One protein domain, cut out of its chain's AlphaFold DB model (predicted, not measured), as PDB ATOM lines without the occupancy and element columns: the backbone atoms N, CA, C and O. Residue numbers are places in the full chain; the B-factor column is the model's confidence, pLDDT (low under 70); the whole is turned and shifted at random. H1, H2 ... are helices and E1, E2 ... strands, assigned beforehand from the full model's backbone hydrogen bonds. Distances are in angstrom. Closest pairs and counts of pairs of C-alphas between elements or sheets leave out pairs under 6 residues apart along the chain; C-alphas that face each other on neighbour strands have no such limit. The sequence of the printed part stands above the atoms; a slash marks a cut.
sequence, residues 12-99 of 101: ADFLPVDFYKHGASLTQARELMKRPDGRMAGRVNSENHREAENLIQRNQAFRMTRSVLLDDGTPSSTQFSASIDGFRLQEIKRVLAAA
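What this domain is: This is residues 12 to 99 of the 101 residues of the protein "Orf34" of Pseudomonas coronafaciens pv. coronafaciens (UniProt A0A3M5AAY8). A small head of three short helices, H1, H2 and H3, has two arms: the two-stranded hairpin of E1 and E2, and the long helix H4, whose residues 88 to 99 stick out alone. The long link of residues 34 to 54 loops at the head's end away from the strand hairpin. The printed part has 88 residues, with four named helices and two named strands in the order H1, H2, H3, E1, E2, H4; the sheet, E1 - E2, is antiparallel and the class is mixed. It is loose, with a radius of gyration of the C-alphas of 15.9 A and spans of 47 by 46 by 27 A.

How they stand to each other: H1, residues 17 to 20, is close to but not clearly touching H2, residues 26 to 33; their closest C-alphas, Tyr 20 and Ala 29, are 7.8 A apart. H2 and H3, residues 55 to 61, form a helical hairpin: they touch, closest at the C-alphas of Ala 29 and Ile 56, 5.5 A, with a shallow tilt of 29 degrees, opposite ways. E1, residues 63 to 69, and E2, residues 75 to 81, form an antiparallel hairpin at 152 degrees, with N 66 and O 78 within hydrogen-bond range at 2.8 A. The closest C-alphas of H3 and E2, Asn 59 and Ser 81, are 5.3 A apart. H4, residues 83 to 99, is apart from H1 and H2. In H2, H3 and H4 every O i to N i+4 pair is within hydrogen-bond range; H1 is too short for such a pair.

Where its parts are: H1 begins at C-alpha 17, (-2.550, -26.302, 35.370). H2 is 10.7 A long, H3 9.9 A, E1 19.6 A and E2 19.8 A. H4 is 24.9 A long and ends at C-alpha 99, (-21.728, -48.565, 48.098).

The domain as a whole: The C-alphas farthest apart, Asn 48 and Asp 72, are 49.3 A apart. The printed part has no cut; the link H2 to H3 is long. No printed residue is under 70 in pLDDT.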
ATOM      1  N   ALA A  12       4.910 -25.247  38.690       97.19
ATOM      2  CA  ALA A  12       4.348 -24.599  37.505       97.19
ATOM      3  C   ALA A  12       5.260 -24.705  36.277       97.19
ATOM      4  O   ALA A  12       4.803 -24.525  35.151       97.19
ATOM      5  N   ASP A  13       6.538 -25.012  36.489       96.50
ATOM      6  CA  ASP A  13       7.493 -25.192  35.404       96.50
ATOM      7  C   ASP A  13       7.352 -26.585  34.762       96.50
ATOM      8  O   ASP A  13       7.592 -26.745  33.564       96.50
ATOM      9  N   PHE A  14       6.874 -27.586  35.511       96.81
ATOM     10  CA  PHE A  14       6.897 -28.998  35.093       96.81
ATOM     11  C   PHE A  14       5.536 -29.706  35.126       96.81
ATOM     12  O   PHE A  14       5.339 -30.675  34.400       96.81
ATOM     13  N   LEU A  15       4.580 -29.221  35.915       97.94
ATOM     14  CA  LEU A  15       3.240 -29.785  36.060       97.94
ATOM     15  C   LEU A  15       2.210 -28.977  35.252       97.94
ATOM     16  O   LEU A  15       2.402 -27.779  35.027       97.94
ATOM     17  N   PRO A  16       1.114 -29.605  34.795       97.81
ATOM     18  CA  PRO A  16       0.012 -28.904  34.145       97.81
ATOM     19  C   PRO A  16      -0.818 -28.078  35.139       97.81
ATOM     20  O   PRO A  16      -0.744 -28.262  36.359       97.81
ATOM     21  N   VAL A  17      -1.664 -27.194  34.599       98.12
ATOM     22  CA  VAL A  17      -2.550 -26.302  35.370       98.12
ATOM     23  C   VAL A  17      -3.496 -27.050  36.319       98.12
ATOM     24  O   VAL A  17      -3.905 -26.502  37.344       98.12
ATOM     25  N   ASP A  18      -3.795 -28.322  36.040       98.31
ATOM     26  CA  ASP A  18      -4.645 -29.186  36.863       98.31
ATOM     27  C   ASP A  18      -4.221 -29.250  38.333       98.31
ATOM     28  O   ASP A  18      -5.075 -29.201  39.221       98.31
ATOM     29  N   PHE A  19      -2.913 -29.261  38.608       98.50
ATOM     30  CA  PHE A  19      -2.369 -29.305  39.972       98.50
ATOM     31  C   PHE A  19      -2.662 -28.034  40.777       98.50
ATOM     32  O   PHE A  19      -2.601 -28.042  42.006       98.50
ATOM     33  N   TYR A  20      -3.023 -26.948  40.099       98.69
ATOM     34  CA  TYR A  20      -3.304 -25.659  40.713       98.69
ATOM     35  C   TYR A  20      -4.804 -25.385  40.888       98.69
ATOM     36  O   TYR A  20      -5.165 -24.425  41.568       98.69
ATOM     37  N   LYS A  21      -5.703 -26.248  40.383       98.69
ATOM     38  CA  LYS A  21      -7.177 -26.079  40.458       98.69
ATOM     39  C   LYS A  21      -7.746 -25.971  41.877       98.69
ATOM     40  O   LYS A  21      -8.876 -25.500  42.061       98.69
ATOM     41  N   HIS A  22      -6.985 -26.426  42.866       98.69
ATOM     42  CA  HIS A  22      -7.338 -26.394  44.284       98.69
ATOM     43  C   HIS A  22      -6.425 -25.465  45.107       98.69
ATOM     44  O   HIS A  22      -6.475 -25.489  46.334       98.69
ATOM     45  N   GLY A  23      -5.611 -24.627  44.451       98.00
ATOM     46  CA  GLY A  23      -4.769 -23.635  45.115       98.00
ATOM     47  C   GLY A  23      -5.603 -22.579  45.845       98.00
ATOM     48  O   GLY A  23      -6.471 -21.931  45.257       98.00
ATOM     49  N   ALA A  24      -5.331 -22.381  47.136       97.69
ATOM     50  CA  ALA A  24      -6.116 -21.494  47.998       97.69
ATOM     51  C   ALA A  24      -5.919 -19.997  47.676       97.69
ATOM     52  O   ALA A  24      -6.849 -19.190  47.788       97.69
ATOM     53  N   SER A  25      -4.708 -19.606  47.268       97.94
ATOM     54  CA  SER A  25      -4.319 -18.204  47.087       97.94
ATOM     55  C   SER A  25      -4.754 -17.650  45.726       97.94
ATOM     56  O   SER A  25      -4.281 -18.091  44.681       97.94
ATOM     57  N   LEU A  26      -5.604 -16.619  45.738       97.88
ATOM     58  CA  LEU A  26      -5.971 -15.881  44.523       97.88
ATOM     59  C   LEU A  26      -4.762 -15.154  43.926       97.88
ATOM     60  O   LEU A  26      -4.634 -15.052  42.710       97.88
ATOM     61  N   THR A  27      -3.862 -14.666  44.781       98.25
ATOM     62  CA  THR A  27      -2.613 -14.037  44.345       98.25
ATOM     63  C   THR A  27      -1.754 -15.035  43.577       98.25
ATOM     64  O   THR A  27      -1.288 -14.708  42.494       98.25
ATOM     65  N   GLN A  28      -1.628 -16.276  44.061       98.50
ATOM     66  CA  GLN A  28      -0.918 -17.327  43.327       98.50
ATOM     67  C   GLN A  28      -1.558 -17.586  41.955       98.50
ATOM     68  O   GLN A  28      -0.842 -17.631  40.962       98.50
ATOM     69  N   ALA A  29      -2.888 -17.698  41.872       98.56
ATOM     70  CA  ALA A  29      -3.578 -17.876  40.591       98.56
ATOM     71  C   ALA A  29      -3.293 -16.725  39.608       98.56
ATOM     72  O   ALA A  29      -3.046 -16.969  38.427       98.56
ATOM     73  N   ARG A  30      -3.270 -15.476  40.098       98.56
ATOM     74  CA  ARG A  30      -2.917 -14.295  39.293       98.56
ATOM     75  C   ARG A  30      -1.483 -14.352  38.778       98.56
ATOM     76  O   ARG A  30      -1.273 -14.092  37.601       98.56
ATOM     77  N   GLU A  31      -0.518 -14.698  39.624       98.56
ATOM     78  CA  GLU A  31       0.889 -14.785  39.211       98.56
ATOM     79  C   GLU A  31       1.135 -15.937  38.231       98.56
ATOM     80  O   GLU A  31       1.853 -15.768  37.249       98.56
ATOM     81  N   LEU A  32       0.469 -17.079  38.419       98.56
ATOM     82  CA  LEU A  32       0.543 -18.196  37.477       98.56
ATOM     83  C   LEU A  32      -0.007 -17.815  36.098       98.56
ATOM     84  O   LEU A  32       0.634 -18.100  35.092       98.56
ATOM     85  N   MET A  33      -1.154 -17.134  36.034       98.25
ATOM     86  CA  MET A  33      -1.754 -16.725  34.757       98.25
ATOM     87  C   MET A  33      -0.960 -15.642  34.010       98.25
ATOM     88  O   MET A  33      -1.130 -15.505  32.803       98.25
ATOM     89  N   LYS A  34      -0.091 -14.887  34.693       98.25
ATOM     90  CA  LYS A  34       0.798 -13.888  34.072       98.25
ATOM     91  C   LYS A  34       2.079 -14.486  33.483       98.25
ATOM     92  O   LYS A  34       2.864 -13.745  32.893       98.25
ATOM     93  N   ARG A  35       2.342 -15.783  33.680       97.62
ATOM     94  CA  ARG A  35       3.578 -16.416  33.205       97.62
ATOM     95  C   ARG A  35       3.730 -16.251  31.683       97.62
ATOM     96  O   ARG A  35       2.761 -16.491  30.963       97.62
ATOM     97  N   PRO A  36       4.935 -15.919  31.176       97.62
ATOM     98  CA  PRO A  36       5.155 -15.690  29.743       97.62
ATOM     99  C   PRO A  36       4.865 -16.906  28.858       97.62
ATOM    100  O   PRO A  36       4.510 -16.749  27.696       97.62
ATOM    101  N   ASP A  37       5.011 -18.116  29.406       97.25
ATOM    102  CA  ASP A  37       4.753 -19.370  28.692       97.25
ATOM    103  C   ASP A  37       3.257 -19.646  28.456       97.25
ATOM    104  O   ASP A  37       2.919 -20.566  27.713       97.25
ATOM    105  N   GLY A  38       2.354 -18.890  29.093       96.50
ATOM    106  CA  GLY A  38       0.902 -19.019  28.947       96.50
ATOM    107  C   GLY A  38       0.317 -20.356  29.416       96.50
ATOM    108  O   GLY A  38      -0.899 -20.546  29.357       96.50
ATOM    109  N   ARG A  39       1.137 -21.282  29.934       97.56
ATOM    110  CA  ARG A  39       0.741 -22.673  30.227       97.56
ATOM    111  C   ARG A  39      -0.330 -22.785  31.310       97.56
ATOM    112  O   ARG A  39      -1.041 -23.783  31.373       97.56
ATOM    113  N   MET A  40      -0.446 -21.763  32.155       98.25
ATOM    114  CA  MET A  40      -1.392 -21.700  33.273       98.25
ATOM    115  C   MET A  40      -2.608 -20.806  32.993       98.25
ATOM    116  O   MET A  40      -3.474 -20.670  33.855       98.25
ATOM    117  N   ALA A  41      -2.675 -20.168  31.818       97.12
ATOM    118  CA  ALA A  41      -3.696 -19.171  31.489       97.12
ATOM    119  C   ALA A  41      -4.941 -19.749  30.787       97.12
ATOM    120  O   ALA A  41      -5.895 -19.016  30.529       97.12
ATOM    121  N   GLY A  42      -4.934 -21.048  30.472       96.44
ATOM    122  CA  GLY A  42      -6.005 -21.722  29.740       96.44
ATOM    123  C   GLY A  42      -7.257 -22.058  30.560       96.44
ATOM    124  O   GLY A  42      -7.408 -21.696  31.730       96.44
ATOM    125  N   ARG A  43      -8.163 -22.794  29.908       98.31
ATOM    126  CA  ARG A  43      -9.382 -23.365  30.494       98.31
ATOM    127  C   ARG A  43      -9.035 -24.474  31.499       98.31
ATOM    128  O   ARG A  43      -8.175 -25.302  31.226       98.31
ATOM    129  N   VAL A  44      -9.717 -24.505  32.648       98.25
ATOM    130  CA  VAL A  44      -9.489 -25.480  33.736       98.25
ATOM    131  C   VAL A  44     -10.701 -26.362  34.054       98.25
ATOM    132  O   VAL A  44     -10.580 -27.321  34.825       98.25
ATOM    133  N   ASN A  45     -11.876 -26.071  33.493       98.12
ATOM    134  CA  ASN A  45     -13.039 -26.963  33.523       98.12
ATOM    135  C   ASN A  45     -13.122 -27.810  32.239       98.12
ATOM    136  O   ASN A  45     -12.434 -27.535  31.262       98.12
ATOM    137  N   SER A  46     -13.933 -28.872  32.244       97.12
ATOM    138  CA  SER A  46     -14.050 -29.750  31.072       97.12
ATOM    139  C   SER A  46     -14.699 -29.035  29.886       97.12
ATOM    140  O   SER A  46     -15.585 -28.200  30.083       97.12
ATOM    141  N   GLU A  47     -14.318 -29.429  28.664       96.81
ATOM    142  CA  GLU A  47     -14.801 -28.822  27.411       96.81
ATOM    143  C   GLU A  47     -16.326 -28.847  27.253       96.81
ATOM    144  O   GLU A  47     -16.909 -27.952  26.652       96.81
ATOM    145  N   ASN A  48     -16.979 -29.825  27.883       96.44
ATOM    146  CA  ASN A  48     -18.429 -30.001  27.848       96.44
ATOM    147  C   ASN A  48     -19.204 -28.922  28.627       96.44
ATOM    148  O   ASN A  48     -20.427 -28.855  28.511       96.44
ATOM    149  N   HIS A  49     -18.540 -28.101  29.449       97.00
ATOM    150  CA  HIS A  49     -19.207 -26.950  30.058       97.00
ATOM    151  C   HIS A  49     -19.478 -25.885  28.989       97.00
ATOM    152  O   HIS A  49     -18.614 -25.589  28.167       97.00
ATOM    153  N   ARG A  50     -20.660 -25.260  29.025       96.81
ATOM    154  CA  ARG A  50     -21.007 -24.170  28.098       96.81
ATOM    155  C   ARG A  50     -20.060 -22.976  28.231       96.81
ATOM    156  O   ARG A  50     -19.687 -22.372  27.234       96.81
ATOM    157  N   GLU A  51     -19.690 -22.646  29.463       97.38
ATOM    158  CA  GLU A  51     -18.811 -21.525  29.779       97.38
ATOM    159  C   GLU A  51     -17.441 -22.052  30.211       97.38
ATOM    160  O   GLU A  51     -17.328 -22.939  31.066       97.38
ATOM    161  N   ALA A  52     -16.391 -21.524  29.585       97.75
ATOM    162  CA  ALA A  52     -15.019 -21.806  29.975       97.75
ATOM    163  C   ALA A  52     -14.680 -21.074  31.280       97.75
ATOM    164  O   ALA A  52     -15.017 -19.905  31.457       97.75
ATOM    165  N   GLU A  53     -13.981 -21.768  32.175       98.56
ATOM    166  CA  GLU A  53     -13.475 -21.228  33.439       98.56
ATOM    167  C   GLU A  53     -11.944 -21.315  33.438       98.56
ATOM    168  O   GLU A  53     -11.404 -22.375  33.126       98.56
ATOM    169  N   ASN A  54     -11.240 -20.234  33.787       98.50
ATOM    170  CA  ASN A  54      -9.788 -20.197  34.011       98.50
ATOM    171  C   ASN A  54      -9.430 -20.269  35.510       98.50
ATOM    172  O   ASN A  54     -10.303 -20.313  36.381       98.50
ATOM    173  N   LEU A  55      -8.134 -20.270  35.839       98.62
ATOM    174  CA  LEU A  55      -7.663 -20.469  37.214       98.62
ATOM    175  C   LEU A  55      -8.107 -19.361  38.193       98.62
ATOM    176  O   LEU A  55      -8.455 -19.656  39.339       98.62
ATOM    177  N   ILE A  56      -8.129 -18.098  37.752       98.69
ATOM    178  CA  ILE A  56      -8.615 -16.966  38.560       98.69
ATOM    179  C   ILE A  56     -10.120 -17.093  38.796       98.69
ATOM    180  O   ILE A  56     -10.559 -16.989  39.942       98.69
ATOM    181  N   GLN A  57     -10.891 -17.348  37.734       98.75
ATOM    182  CA  GLN A  57     -12.346 -17.501  37.805       98.75
ATOM    183  C   GLN A  57     -12.722 -18.641  38.752       98.75
ATOM    184  O   GLN A  57     -13.521 -18.438  39.662       98.75
ATOM    185  N   ARG A  58     -12.049 -19.793  38.643       98.75
ATOM    186  CA  ARG A  58     -12.232 -20.917  39.565       98.75
ATOM    187  C   ARG A  58     -11.905 -20.550  41.010       98.75
ATOM    188  O   ARG A  58     -12.645 -20.900  41.923       98.75
ATOM    189  N   ASN A  59     -10.794 -19.853  41.255       98.69
ATOM    190  CA  ASN A  59     -10.435 -19.439  42.615       98.69
ATOM    191  C   ASN A  59     -11.494 -18.501  43.219       98.69
ATOM    192  O   ASN A  59     -11.838 -18.644  44.392       98.69
ATOM    193  N   GLN A  60     -12.031 -17.582  42.414       98.44
ATOM    194  CA  GLN A  60     -13.108 -16.676  42.811       98.44
ATOM    195  C   GLN A  60     -14.437 -17.411  43.040       98.44
ATOM    196  O   GLN A  60     -15.108 -17.136  44.030       98.44
ATOM    197  N   ALA A  61     -14.788 -18.380  42.191       98.25
ATOM    198  CA  ALA A  61     -16.007 -19.179  42.326       98.25
ATOM    199  C   ALA A  61     -16.045 -19.994  43.633       98.25
ATOM    200  O   ALA A  61     -17.112 -20.216  44.198       98.25
ATOM    201  N   PHE A  62     -14.879 -20.400  44.145       98.38
ATOM    202  CA  PHE A  62     -14.739 -21.127  45.413       98.38
ATOM    203  C   PHE A  62     -14.269 -20.235  46.576       98.38
ATOM    204  O   PHE A  62     -13.786 -20.744  47.591       98.38
ATOM    205  N   ARG A  63     -14.366 -18.907  46.444       97.88
ATOM    206  CA  ARG A  63     -13.840 -17.956  47.430       97.88
ATOM    207  C   ARG A  63     -14.709 -17.916  48.680       97.88
ATOM    208  O   ARG A  63     -15.865 -17.521  48.619       97.88
ATOM    209  N   MET A  64     -14.119 -18.251  49.819       95.88
ATOM    210  CA  MET A  64     -14.758 -18.217  51.133       95.88
ATOM    211  C   MET A  64     -14.037 -17.236  52.056       95.88
ATOM    212  O   MET A  64     -12.837 -16.984  51.907       95.88
ATOM    213  N   THR A  65     -14.774 -16.705  53.030       94.81
ATOM    214  CA  THR A  65     -14.231 -15.866  54.102       94.81
ATOM    215  C   THR A  65     -13.948 -16.729  55.326       94.81
ATOM    216  O   THR A  65     -14.816 -17.465  55.789       94.81
ATOM    217  N   ARG A  66     -12.738 -16.620  55.871       87.56
ATOM    218  CA  ARG A  66     -12.345 -17.180  57.161       87.56
ATOM    219  C   ARG A  66     -12.197 -16.048  58.162       87.56
ATOM    220  O   ARG A  66     -11.357 -15.168  57.972       87.56
ATOM    221  N   SER A  67     -12.969 -16.118  59.235       88.00
ATOM    222  CA  SER A  67     -12.744 -15.295  60.419       88.00
ATOM    223  C   SER A  67     -11.669 -15.953  61.280       88.00
ATOM    224  O   SER A  67     -11.748 -17.144  61.584       88.00
ATOM    225  N   VAL A  68     -10.650 -15.189  61.643       84.50
ATOM    226  CA  VAL A  68      -9.581 -15.578  62.563       84.50
ATOM    227  C   VAL A  68      -9.492 -14.522  63.652       84.50
ATOM    228  O   VAL A  68      -9.560 -13.332  63.366       84.50
ATOM    229  N   LEU A  69      -9.365 -14.959  64.899       86.12
ATOM    230  CA  LEU A  69      -8.976 -14.078  65.992       86.12
ATOM    231  C   LEU A  69      -7.461 -13.898  65.918       86.12
ATOM    232  O   LEU A  69      -6.730 -14.885  65.833       86.12
ATOM    233  N   LEU A  70      -7.021 -12.647  65.877       85.44
ATOM    234  CA  LEU A  70      -5.619 -12.277  66.022       85.44
ATOM    235  C   LEU A  70      -5.199 -12.420  67.497       85.44
ATOM    236  O   LEU A  70      -6.049 -12.538  68.381       85.44
ATOM    237  N   ASP A  71      -3.893 -12.396  67.765       86.62
ATOM    238  CA  ASP A  71      -3.342 -12.592  69.117       86.62
ATOM    239  C   ASP A  71      -3.785 -11.504  70.117       86.62
ATOM    240  O   ASP A  71      -3.850 -11.748  71.318       86.62
ATOM    241  N   ASP A  72      -4.136 -10.315  69.621       89.56
ATOM    242  CA  ASP A  72      -4.685  -9.194  70.395       89.56
ATOM    243  C   ASP A  72      -6.206  -9.301  70.636       89.56
ATOM    244  O   ASP A  72      -6.815  -8.399  71.211       89.56
ATOM    245  N   GLY A  73      -6.834 -10.395  70.194       84.31
ATOM    246  CA  GLY A  73      -8.277 -10.611  70.271       84.31
ATOM    247  C   GLY A  73      -9.079  -9.905  69.174       84.31
ATOM    248  O   GLY A  73     -10.305 -10.031  69.147       84.31
ATOM    249  N   THR A  74      -8.430  -9.194  68.247       87.00
ATOM    250  CA  THR A  74      -9.117  -8.515  67.148       87.00
ATOM    251  C   THR A  74      -9.594  -9.540  66.111       87.00
ATOM    252  O   THR A  74      -8.799 -10.347  65.616       87.00
ATOM    253  N   PRO A  75     -10.882  -9.540  65.724       84.31
ATOM    254  CA  PRO A  75     -11.353 -10.376  64.629       84.31
ATOM    255  C   PRO A  75     -10.804  -9.858  63.294       84.31
ATOM    256  O   PRO A  75     -11.046  -8.720  62.898       84.31
ATOM    257  N   SER A  76     -10.103 -10.719  62.565       87.56
ATOM    258  CA  SER A  76      -9.641 -10.482  61.200       87.56
ATOM    259  C   SER A  76     -10.356 -11.417  60.235       87.56
ATOM    260  O   SER A  76     -10.614 -12.584  60.535       87.56
ATOM    261  N   SER A  77     -10.689 -10.903  59.054       85.75
ATOM    262  CA  SER A  77     -11.275 -11.705  57.987       85.75
ATOM    263  C   SER A  77     -10.282 -11.838  56.843       85.75
ATOM    264  O   SER A  77      -9.722 -10.863  56.348       85.75
ATOM    265  N   THR A  78     -10.046 -13.074  56.427       88.94
ATOM    266  CA  THR A  78      -9.194 -13.393  55.281       88.94
ATOM    267  C   THR A  78      -9.984 -14.218  54.284       88.94
ATOM    268  O   THR A  78     -10.905 -14.941  54.657       88.94
ATOM    269  N   GLN A  79      -9.655 -14.105  53.000       95.19
ATOM    270  CA  GLN A  79     -10.320 -14.885  51.962       95.19
ATOM    271  C   GLN A  79      -9.375 -15.887  51.316       95.19
ATOM    272  O   GLN A  79      -8.226 -15.572  50.990       95.19
ATOM    273  N   PHE A  80      -9.898 -17.074  51.041       96.69
ATOM    274  CA  PHE A  80      -9.180 -18.159  50.382       96.69
ATOM    275  C   PHE A  80     -10.138 -18.965  49.498       96.69
ATOM    276  O   PHE A  80     -11.353 -18.861  49.640       96.69
ATOM    277  N   SER A  81      -9.605 -19.735  48.551       98.38
ATOM    278  CA  SER A  81     -10.408 -20.697  47.789       98.38
ATOM    279  C   SER A  81     -10.554 -22.004  48.566       98.38
ATOM    280  O   SER A  81      -9.552 -22.636  48.899       98.38
ATOM    281  N   ALA A  82     -11.795 -22.427  48.802       98.12
ATOM    282  CA  ALA A  82     -12.153 -23.691  49.452       98.12
ATOM    283  C   ALA A  82     -12.390 -24.834  48.438       98.12
ATOM    284  O   ALA A  82     -13.079 -25.815  48.715       98.12
ATOM    285  N   SER A  83     -11.819 -24.726  47.232       98.50
ATOM    286  CA  SER A  83     -11.969 -25.721  46.155       98.50
ATOM    287  C   SER A  83     -11.519 -27.130  46.577       98.50
ATOM    288  O   SER A  83     -12.081 -28.121  46.111       98.50
ATOM    289  N   ILE A  84     -10.525 -27.249  47.468       98.44
ATOM    290  CA  ILE A  84     -10.069 -28.550  47.987       98.44
ATOM    291  C   ILE A  84     -11.095 -29.211  48.920       98.44
ATOM    292  O   ILE A  84     -11.256 -30.431  48.895       98.44
ATOM    293  N   ASP A  85     -11.849 -28.427  49.692       97.94
ATOM    294  CA  ASP A  85     -12.935 -28.955  50.518       97.94
ATOM    295  C   ASP A  85     -14.084 -29.455  49.634       97.94
ATOM    296  O   ASP A  85     -14.646 -30.519  49.887       97.94
ATOM    297  N   GLY A  86     -14.356 -28.763  48.522       98.25
ATOM    298  CA  GLY A  86     -15.255 -29.259  47.477       98.25
ATOM    299  C   GLY A  86     -14.809 -30.607  46.896       98.25
ATOM    300  O   GLY A  86     -15.639 -31.492  46.690       98.25
ATOM    301  N   PHE A  87     -13.501 -30.808  46.695       98.50
ATOM    302  CA  PHE A  87     -12.959 -32.101  46.267       98.50
ATOM    303  C   PHE A  87     -13.159 -33.189  47.332       98.50
ATOM    304  O   PHE A  87     -13.604 -34.283  46.997       98.50
ATOM    305  N   ARG A  88     -12.953 -32.889  48.624       98.62
ATOM    306  CA  ARG A  88     -13.278 -33.826  49.717       98.62
ATOM    307  C   ARG A  88     -14.745 -34.272  49.657       98.62
ATOM    308  O   ARG A  88     -15.023 -35.466  49.747       98.62
ATOM    309  N   LEU A  89     -15.678 -33.335  49.476       98.56
ATOM    310  CA  LEU A  89     -17.110 -33.643  49.361       98.56
ATOM    311  C   LEU A  89     -17.428 -34.485  48.116       98.56
ATOM    312  O   LEU A  89     -18.250 -35.400  48.186       98.56
ATOM    313  N   GLN A  90     -16.763 -34.208  46.991       98.44
ATOM    314  CA  GLN A  90     -16.878 -35.008  45.773       98.44
ATOM    315  C   GLN A  90     -16.460 -36.463  46.018       98.44
ATOM    316  O   GLN A  90     -17.206 -37.373  45.651       98.44
ATOM    317  N   GLU A  91     -15.310 -36.690  46.656       98.44
ATOM    318  CA  GLU A  91     -14.804 -38.044  46.894       98.44
ATOM    319  C   GLU A  91     -15.679 -38.816  47.889       98.44
ATOM    320  O   GLU A  91     -16.031 -39.963  47.619       98.44
ATOM    321  N   ILE A  92     -16.141 -38.176  48.973       98.44
ATOM    322  CA  ILE A  92     -17.107 -38.788  49.905       98.44
ATOM    323  C   ILE A  92     -18.371 -39.224  49.155       98.44
ATOM    324  O   ILE A  92     -18.813 -40.365  49.287       98.44
ATOM    325  N   LYS A  93     -18.936 -38.342  48.320       98.44
ATOM    326  CA  LYS A  93     -20.132 -38.653  47.531       98.44
ATOM    327  C   LYS A  93     -19.906 -39.832  46.585       98.44
ATOM    328  O   LYS A  93     -20.797 -40.664  46.454       98.44
ATOM    329  N   ARG A  94     -18.746 -39.915  45.921       98.31
ATOM    330  CA  ARG A  94     -18.411 -41.024  45.009       98.31
ATOM    331  C   ARG A  94     -18.369 -42.360  45.739       98.31
ATOM    332  O   ARG A  94     -18.982 -43.313  45.268       98.31
ATOM    333  N   VAL A  95     -17.697 -42.408  46.888       98.38
ATOM    334  CA  VAL A  95     -17.577 -43.629  47.697       98.38
ATOM    335  C   VAL A  95     -18.948 -44.082  48.199       98.38
ATOM    336  O   VAL A  95     -19.316 -45.240  48.014       98.38
ATOM    337  N   LEU A  96     -19.743 -43.168  48.762       98.12
ATOM    338  CA  LEU A  96     -21.081 -43.498  49.260       98.12
ATOM    339  C   LEU A  96     -22.026 -43.940  48.135       98.12
ATOM    340  O   LEU A  96     -22.734 -44.929  48.287       98.12
ATOM    341  N   ALA A  97     -22.005 -43.257  46.988       97.81
ATOM    342  CA  ALA A  97     -22.850 -43.609  45.849       97.81
ATOM    343  C   ALA A  97     -22.492 -44.969  45.232       97.81
ATOM    344  O   ALA A  97     -23.371 -45.621  44.679       97.81
ATOM    345  N   ALA A  98     -21.226 -45.391  45.298       97.25
ATOM    346  CA  ALA A  98     -20.808 -46.711  44.833       97.25
ATOM    347  C   ALA A  98     -21.253 -47.837  45.781       97.25
ATOM    348  O   ALA A  98     -21.551 -48.925  45.310       97.25
ATOM    349  N   ALA A  99     -21.317 -47.579  47.092       95.19
ATOM    350  CA  ALA A  99     -21.728 -48.565  48.098       95.19
ATOM    351  C   ALA A  99     -23.255 -48.717  48.247       95.19
ATOM    352  O   ALA A  99     -23.721 -49.713  48.786       95.19
TER     353      ALA A  99